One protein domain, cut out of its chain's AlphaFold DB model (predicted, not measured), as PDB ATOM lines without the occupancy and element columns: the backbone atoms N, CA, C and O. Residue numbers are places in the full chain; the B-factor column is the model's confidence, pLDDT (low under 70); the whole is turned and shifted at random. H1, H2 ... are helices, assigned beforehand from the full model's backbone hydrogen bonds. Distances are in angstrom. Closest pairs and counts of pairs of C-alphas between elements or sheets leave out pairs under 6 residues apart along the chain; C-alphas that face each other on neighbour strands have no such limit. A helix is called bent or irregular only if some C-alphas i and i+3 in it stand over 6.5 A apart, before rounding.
ATOM      1  N   LEU A 204     -41.789   3.911 118.068       70.62
ATOM      2  CA  LEU A 204     -40.437   3.350 118.098       70.62
ATOM      3  C   LEU A 204     -39.547   3.898 116.967       70.62
ATOM      4  O   LEU A 204     -38.345   4.051 117.158       70.62
ATOM      5  N   GLU A 205     -40.122   4.231 115.811       74.62
ATOM      6  CA  GLU A 205     -39.404   4.794 114.661       74.62
ATOM      7  C   GLU A 205     -39.079   6.277 114.883       74.62
ATOM      8  O   GLU A 205     -37.924   6.687 114.750       74.62
ATOM      9  N   ALA A 206     -40.049   7.051 115.381       73.56
ATOM     10  CA  ALA A 206     -39.812   8.413 115.863       73.56
ATOM     11  C   ALA A 206     -38.743   8.455 116.978       73.56
ATOM     12  O   ALA A 206     -37.847   9.298 116.952       73.56
ATOM     13  N   THR A 207     -38.773   7.505 117.922       73.12
ATOM     14  CA  THR A 207     -37.780   7.445 119.010       73.12
ATOM     15  C   THR A 207     -36.380   7.073 118.503       73.12
ATOM     16  O   THR A 207     -35.401   7.664 118.961       73.12
ATOM     17  N   LYS A 208     -36.257   6.169 117.517       77.19
ATOM     18  CA  LYS A 208     -34.975   5.900 116.835       77.19
ATOM     19  C   LYS A 208     -34.430   7.150 116.144       77.19
ATOM     20  O   LYS A 208     -33.276   7.498 116.365       77.19
ATOM     21  N   SER A 209     -35.268   7.865 115.391       81.62
ATOM     22  CA  SER A 209     -34.890   9.123 114.725       81.62
ATOM     23  C   SER A 209     -34.362  10.171 115.720       81.62
ATOM     24  O   SER A 209     -33.345  10.818 115.467       81.62
ATOM     25  N   ILE A 210     -34.967  10.262 116.912       80.12
ATOM     26  CA  ILE A 210     -34.465  11.101 118.012       80.12
ATOM     27  C   ILE A 210     -33.093  10.611 118.510       80.12
ATOM     28  O   ILE A 210     -32.175  11.421 118.612       80.12
ATOM     29  N   MET A 211     -32.904   9.312 118.778       75.62
ATOM     30  CA  MET A 211     -31.589   8.775 119.180       75.62
ATOM     31  C   MET A 211     -30.507   8.979 118.110       75.62
ATOM     32  O   MET A 211     -29.332   9.163 118.433       75.62
ATOM     33  N   GLU A 212     -30.893   8.977 116.838       80.81
ATOM     34  CA  GLU A 212     -29.998   9.207 115.709       80.81
ATOM     35  C   GLU A 212     -29.739  10.692 115.404       80.81
ATOM     36  O   GLU A 212     -28.875  10.999 114.573       80.81
ATOM     37  N   HIS A 213     -30.421  11.612 116.087       85.12
ATOM     38  CA  HIS A 213     -30.298  13.048 115.871       85.12
ATOM     39  C   HIS A 213     -28.865  13.549 116.162       85.12
ATOM     40  O   HIS A 213     -28.276  13.174 117.184       85.12
ATOM     41  N   PRO A 214     -28.279  14.435 115.325       80.50
ATOM     42  CA  PRO A 214     -26.882  14.858 115.457       80.50
ATOM     43  C   PRO A 214     -26.532  15.448 116.830       80.50
ATOM     44  O   PRO A 214     -25.431  15.209 117.311       80.50
ATOM     45  N   ILE A 215     -27.463  16.147 117.494       83.06
ATOM     46  CA  ILE A 215     -27.238  16.695 118.846       83.06
ATOM     47  C   ILE A 215     -27.031  15.578 119.883       83.06
ATOM     48  O   ILE A 215     -26.146  15.680 120.727       83.06
ATOM     49  N   LEU A 216     -27.800  14.488 119.821       83.00
ATOM     50  CA  LEU A 216     -27.628  13.376 120.763       83.00
ATOM     51  C   LEU A 216     -26.351  12.580 120.464       83.00
ATOM     52  O   LEU A 216     -25.656  12.181 121.397       83.00
ATOM     53  N   LYS A 217     -25.971  12.457 119.185       82.56
ATOM     54  CA  LYS A 217     -24.670  11.898 118.774       82.56
ATOM     55  C   LYS A 217     -23.480  12.747 119.255       82.56
ATOM     56  O   LYS A 217     -22.499  12.178 119.728       82.56
ATOM     57  N   THR A 218     -23.550  14.083 119.211       82.56
ATOM     58  CA  THR A 218     -22.468  14.932 119.751       82.56
ATOM     59  C   THR A 218     -22.425  14.925 121.278       82.56
ATOM     60  O   THR A 218     -21.333  14.833 121.834       82.56
ATOM     61  N   MET A 219     -23.571  14.920 121.969       81.12
ATOM     62  CA  MET A 219     -23.612  14.738 123.429       81.12
ATOM     63  C   MET A 219     -23.019  13.387 123.858       81.12
ATOM     64  O   MET A 219     -22.254  13.337 124.819       81.12
ATOM     65  N   ALA A 220     -23.302  12.308 123.120       80.50
ATOM     66  CA  ALA A 220     -22.705  10.993 123.353       80.50
ATOM     67  C   ALA A 220     -21.174  11.009 123.216       80.50
ATOM     68  O   ALA A 220     -20.470  10.449 124.055       80.50
ATOM     69  N   HIS A 221     -20.654  11.683 122.189       81.88
ATOM     70  CA  HIS A 221     -19.214  11.784 121.959       81.88
ATOM     71  C   HIS A 221     -18.501  12.648 123.014       81.88
ATOM     72  O   HIS A 221     -17.436  12.268 123.498       81.88
ATOM     73  N   VAL A 222     -19.105  13.767 123.435       83.62
ATOM     74  CA  VAL A 222     -18.580  14.614 124.524       83.62
ATOM     75  C   VAL A 222     -18.547  13.850 125.852       83.62
ATOM     76  O   VAL A 222     -17.550  13.914 126.568       83.62
ATOM     77  N   GLN A 223     -19.593  13.078 126.160       80.88
ATOM     78  CA  GLN A 223     -19.637  12.193 127.327       80.88
ATOM     79  C   GLN A 223     -18.487  11.165 127.296       80.88
ATOM     80  O   GLN A 223     -17.757  11.019 128.276       80.88
ATOM     81  N   GLU A 224     -18.277  10.501 126.156       80.75
ATOM     82  CA  GLU A 224     -17.204   9.518 125.970       80.75
ATOM     83  C   GLU A 224     -15.797  10.145 126.105       80.75
ATOM     84  O   GLU A 224     -14.893   9.549 126.698       80.75
ATOM     85  N   GLU A 225     -15.602  11.369 125.600       81.19
ATOM     86  CA  GLU A 225     -14.374  12.150 125.794       81.19
ATOM     87  C   GLU A 225     -14.111  12.492 127.268       81.19
ATOM     88  O   GLU A 225     -12.970  12.370 127.723       81.19
ATOM     89  N   ILE A 226     -15.138  12.912 128.016       79.00
ATOM     90  CA  ILE A 226     -15.010  13.241 129.445       79.00
ATOM     91  C   ILE A 226     -14.633  11.985 130.232       79.00
ATOM     92  O   ILE A 226     -13.668  12.015 130.994       79.00
ATOM     93  N   GLU A 227     -15.301  10.857 129.984       77.88
ATOM     94  CA  GLU A 227     -14.969   9.580 130.626       77.88
ATOM     95  C   GLU A 227     -13.538   9.113 130.321       77.88
ATOM     96  O   GLU A 227     -12.857   8.604 131.215       77.88
ATOM     97  N   LYS A 228     -13.053   9.290 129.084       80.19
ATOM     98  CA  LYS A 228     -11.654   9.004 128.717       80.19
ATOM     99  C   LYS A 228     -10.688   9.906 129.490       80.19
ATOM    100  O   LYS A 228      -9.734   9.408 130.080       80.19
ATOM    101  N   LYS A 229     -10.947  11.216 129.535       76.25
ATOM    102  CA  LYS A 229     -10.082  12.204 130.206       76.25
ATOM    103  C   LYS A 229     -10.063  12.009 131.730       76.25
ATOM    104  O   LYS A 229      -8.990  12.054 132.325       76.25
ATOM    105  N   GLN A 230     -11.199  11.671 132.338       74.25
ATOM    106  CA  GLN A 230     -11.320  11.328 133.762       74.25
ATOM    107  C   GLN A 230     -10.548  10.045 134.126       74.25
ATOM    108  O   GLN A 230      -9.950   9.979 135.195       74.25
ATOM    109  N   LYS A 231     -10.480   9.053 133.223       72.88
ATOM    110  CA  LYS A 231      -9.680   7.822 133.411       72.88
ATOM    111  C   LYS A 231      -8.161   8.044 133.291       72.88
ATOM    112  O   LYS A 231      -7.405   7.211 133.778       72.88
ATOM    113  N   LEU A 232      -7.707   9.143 132.673       74.50
ATOM    114  CA  LEU A 232      -6.278   9.469 132.526       74.50
ATOM    115  C   LEU A 232      -5.703  10.338 133.662       74.50
ATOM    116  O   LEU A 232      -4.480  10.422 133.773       74.50
ATOM    117  N   ILE A 233      -6.534  10.994 134.482       69.00
ATOM    118  CA  ILE A 233      -6.075  11.972 135.487       69.00
ATOM    119  C   ILE A 233      -6.416  11.491 136.910       69.00
ATOM    120  O   ILE A 233      -7.518  11.756 137.402       69.00
ATOM    121  N   PRO A 234      -5.491  10.805 137.613       55.09
ATOM    122  CA  PRO A 234      -5.717  10.402 138.997       55.09
ATOM    123  C   PRO A 234      -5.811  11.636 139.906       55.09
ATOM    124  O   PRO A 234      -4.879  12.435 139.983       55.09
ATOM    125  N   GLY A 235      -6.936  11.780 140.610       62.06
ATOM    126  CA  GLY A 235      -7.182  12.878 141.556       62.06
ATOM    127  C   GLY A 235      -8.035  14.039 141.030       62.06
ATOM    128  O   GLY A 235      -8.272  14.985 141.778       62.06
ATOM    129  N   CYS A 236      -8.539  13.987 139.791       56.47
ATOM    130  CA  CYS A 236      -9.602  14.908 139.371       56.47
ATOM    131  C   CYS A 236     -10.895  14.678 140.186       56.47
ATOM    132  O   CYS A 236     -11.202  13.531 140.520       56.47
ATOM    133  N   PRO A 237     -11.690  15.730 140.469       60.28
ATOM    134  CA  PRO A 237     -13.039  15.551 140.997       60.28
ATOM    135  C   PRO A 237     -13.895  14.762 139.997       60.28
ATOM    136  O   PRO A 237     -13.725  14.886 138.783       60.28
ATOM    137  N   ILE A 238     -14.824  13.957 140.510       61.69
ATOM    138  CA  ILE A 238     -15.756  13.177 139.693       61.69
ATOM    139  C   ILE A 238     -16.742  14.154 139.038       61.69
ATOM    140  O   ILE A 238     -17.623  14.696 139.697       61.69
ATOM    141  N   VAL A 239     -16.552  14.419 137.742       60.34
ATOM    142  CA  VAL A 239     -17.465  15.243 136.922       60.34
ATOM    143  C   VAL A 239     -18.613  14.391 136.362       60.34
ATOM    144  O   VAL A 239     -19.669  14.912 136.014       60.34
ATOM    145  N   VAL A 240     -18.393  13.078 136.270       59.50
ATOM    146  CA  VAL A 240     -19.290  12.087 135.672       59.50
ATOM    147  C   VAL A 240     -19.298  10.830 136.549       59.50
ATOM    148  O   VAL A 240     -18.247  10.211 136.742       59.50
ATOM    149  N   ASP A 241     -20.478  10.466 137.065       64.50
ATOM    150  CA  ASP A 241     -20.709   9.289 137.917       64.50
ATOM    151  C   ASP A 241     -20.840   8.008 137.073       64.50
ATOM    152  O   ASP A 241     -21.893   7.798 136.462       64.50
ATOM    153  N   PRO A 242     -19.841   7.102 137.064       62.75
ATOM    154  CA  PRO A 242     -19.737   6.014 136.081       62.75
ATOM    155  C   PRO A 242     -20.905   5.012 136.083       62.75
ATOM    156  O   PRO A 242     -21.056   4.254 135.128       62.75
ATOM    157  N   GLU A 243     -21.732   5.007 137.129       61.25
ATOM    158  CA  GLU A 243     -22.899   4.132 137.279       61.25
ATOM    159  C   GLU A 243     -24.198   4.744 136.709       61.25
ATOM    160  O   GLU A 243     -25.118   4.004 136.359       61.25
ATOM    161  N   ASN A 244     -24.285   6.076 136.569       65.31
ATOM    162  CA  ASN A 244     -25.513   6.801 136.195       65.31
ATOM    163  C   ASN A 244     -25.331   7.774 135.009       65.31
ATOM    164  O   ASN A 244     -26.074   8.746 134.859       65.31
ATOM    165  N   ASN A 245     -24.373   7.496 134.119       72.69
ATOM    166  CA  ASN A 245     -24.077   8.332 132.950       72.69
ATOM    167  C   ASN A 245     -25.311   8.641 132.079       72.69
ATOM    168  O   ASN A 245     -26.228   7.828 131.931       72.69
ATOM    169  N   PHE A 246     -25.285   9.796 131.406       75.12
ATOM    170  CA  PHE A 246     -26.331  10.257 130.477       75.12
ATOM    171  C   PHE A 246     -26.725   9.190 129.438       75.12
ATOM    172  O   PHE A 246     -27.909   8.972 129.177       75.12
ATOM    173  N   LEU A 247     -25.741   8.457 128.907       74.81
ATOM    174  CA  LEU A 247     -25.955   7.364 127.954       74.81
ATOM    175  C   LEU A 247     -26.611   6.128 128.579       74.81
ATOM    176  O   LEU A 247     -27.463   5.508 127.944       74.81
ATOM    177  N   VAL A 248     -26.262   5.778 129.819       77.38
ATOM    178  CA  VAL A 248     -26.918   4.686 130.560       77.38
ATOM    179  C   VAL A 248     -28.376   5.064 130.830       77.38
ATOM    180  O   VAL A 248     -29.279   4.268 130.574       77.38
ATOM    181  N   SER A 249     -28.616   6.312 131.237       77.62
ATOM    182  CA  SER A 249     -29.953   6.861 131.485       77.62
ATOM    183  C   SER A 249     -30.836   6.864 130.230       77.62
ATOM    184  O   SER A 249     -31.957   6.355 130.275       77.62
ATOM    185  N   ILE A 250     -30.340   7.360 129.089       79.94
ATOM    186  CA  ILE A 250     -31.100   7.358 127.825       79.94
ATOM    187  C   ILE A 250     -31.376   5.936 127.335       79.94
ATOM    188  O   ILE A 250     -32.517   5.636 126.984       79.94
ATOM    189  N   ASN A 251     -30.389   5.036 127.360       81.56
ATOM    190  CA  ASN A 251     -30.607   3.650 126.940       81.56
ATOM    191  C   ASN A 251     -31.582   2.912 127.877       81.56
ATOM    192  O   ASN A 251     -32.419   2.144 127.400       81.56
ATOM    193  N   LYS A 252     -31.560   3.187 129.190       84.00
ATOM    194  CA  LYS A 252     -32.542   2.666 130.157       84.00
ATOM    195  C   LYS A 252     -33.962   3.157 129.847       84.00
ATOM    196  O   LYS A 252     -34.894   2.351 129.858       84.00
TER     197      LYS A 252
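AT A GLANCE: This is residues 204 to 252 of the 525 residues of an uncharacterized protein of Dictyocaulus viviparus (UniProt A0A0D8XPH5). One long helix, H2, makes the long side of this domain; a short helix, H1, is set at an angle before its first residue, and from its other end the long unnamed stretch of residues 233 to 245 folds back to a second short helix, H3, near residues 220 to 223 of H2. Residues 204 to 210 of H1 stick out at one end, and residues 231 to 237 stick out at the other. There are 49 residues printed, with three named helices in the order H1, H2, H3 and no named strand, and the class is all helix. The whole is loose, with a radius of gyration of the C-alphas of 13.0 A, and spans 43 by 19 by 11 A.

HOW THE PARTS SIT: Begin with H2, residues 214 to 232, the longest helix. Look at its residues 220 to 223: with these alone it touches H3, residues 246 to 252, and only just, with 3 pairs of C-alphas within 8 A. The closest C-alphas of the two are those of Ala 220 and Leu 247, 6.7 A apart. H2 and H3 run opposite ways at a steep tilt of 63 degrees. Now go to H1, residues 204 to 211, which is close to H2 but not clearly touching it: their closest C-alphas, those of Met 211 and Lys 217, are 7.6 A apart. H1 and H2 run the same way at a steep tilt of 53 degrees. H1 and H3 are apart. In H1, H2 and H3 you will find every backbone O i to N i+4 pair within hydrogen-bond range.

IN THESE COORDINATES: Find C-alpha 214 at (-26.882, 14.858, 115.457); from there H2 runs 27.3 A to C-alpha 232 at (-6.278, 9.469, 132.526). Go back to C-alpha 204 at (-40.437, 3.350, 118.098), where H1 begins; its eight residues cover 10.4 A, ending at Met 211. H3 begins at Phe 246 and ends 9.8 A away at C-alpha 252, printed at (-32.542, 2.666, 130.157). No helix is bent.

THE WHOLE: The two C-alphas farthest apart are those of Glu 205 and Gly 235, at 42.7 A. Without the stretches that stand free, residues 204 to 210 and 231 to 237, the body has 35 residues and spans 28 by 20 by 10 A. The link from H1 to H2 is tight, with 2 residues, and the link from H2 to H3 is long, with 13. The printed part has no cut. Read the B-factor column for the pLDDT: its mean over the printed part is 74.5, and residues 233 to 244 are under 70.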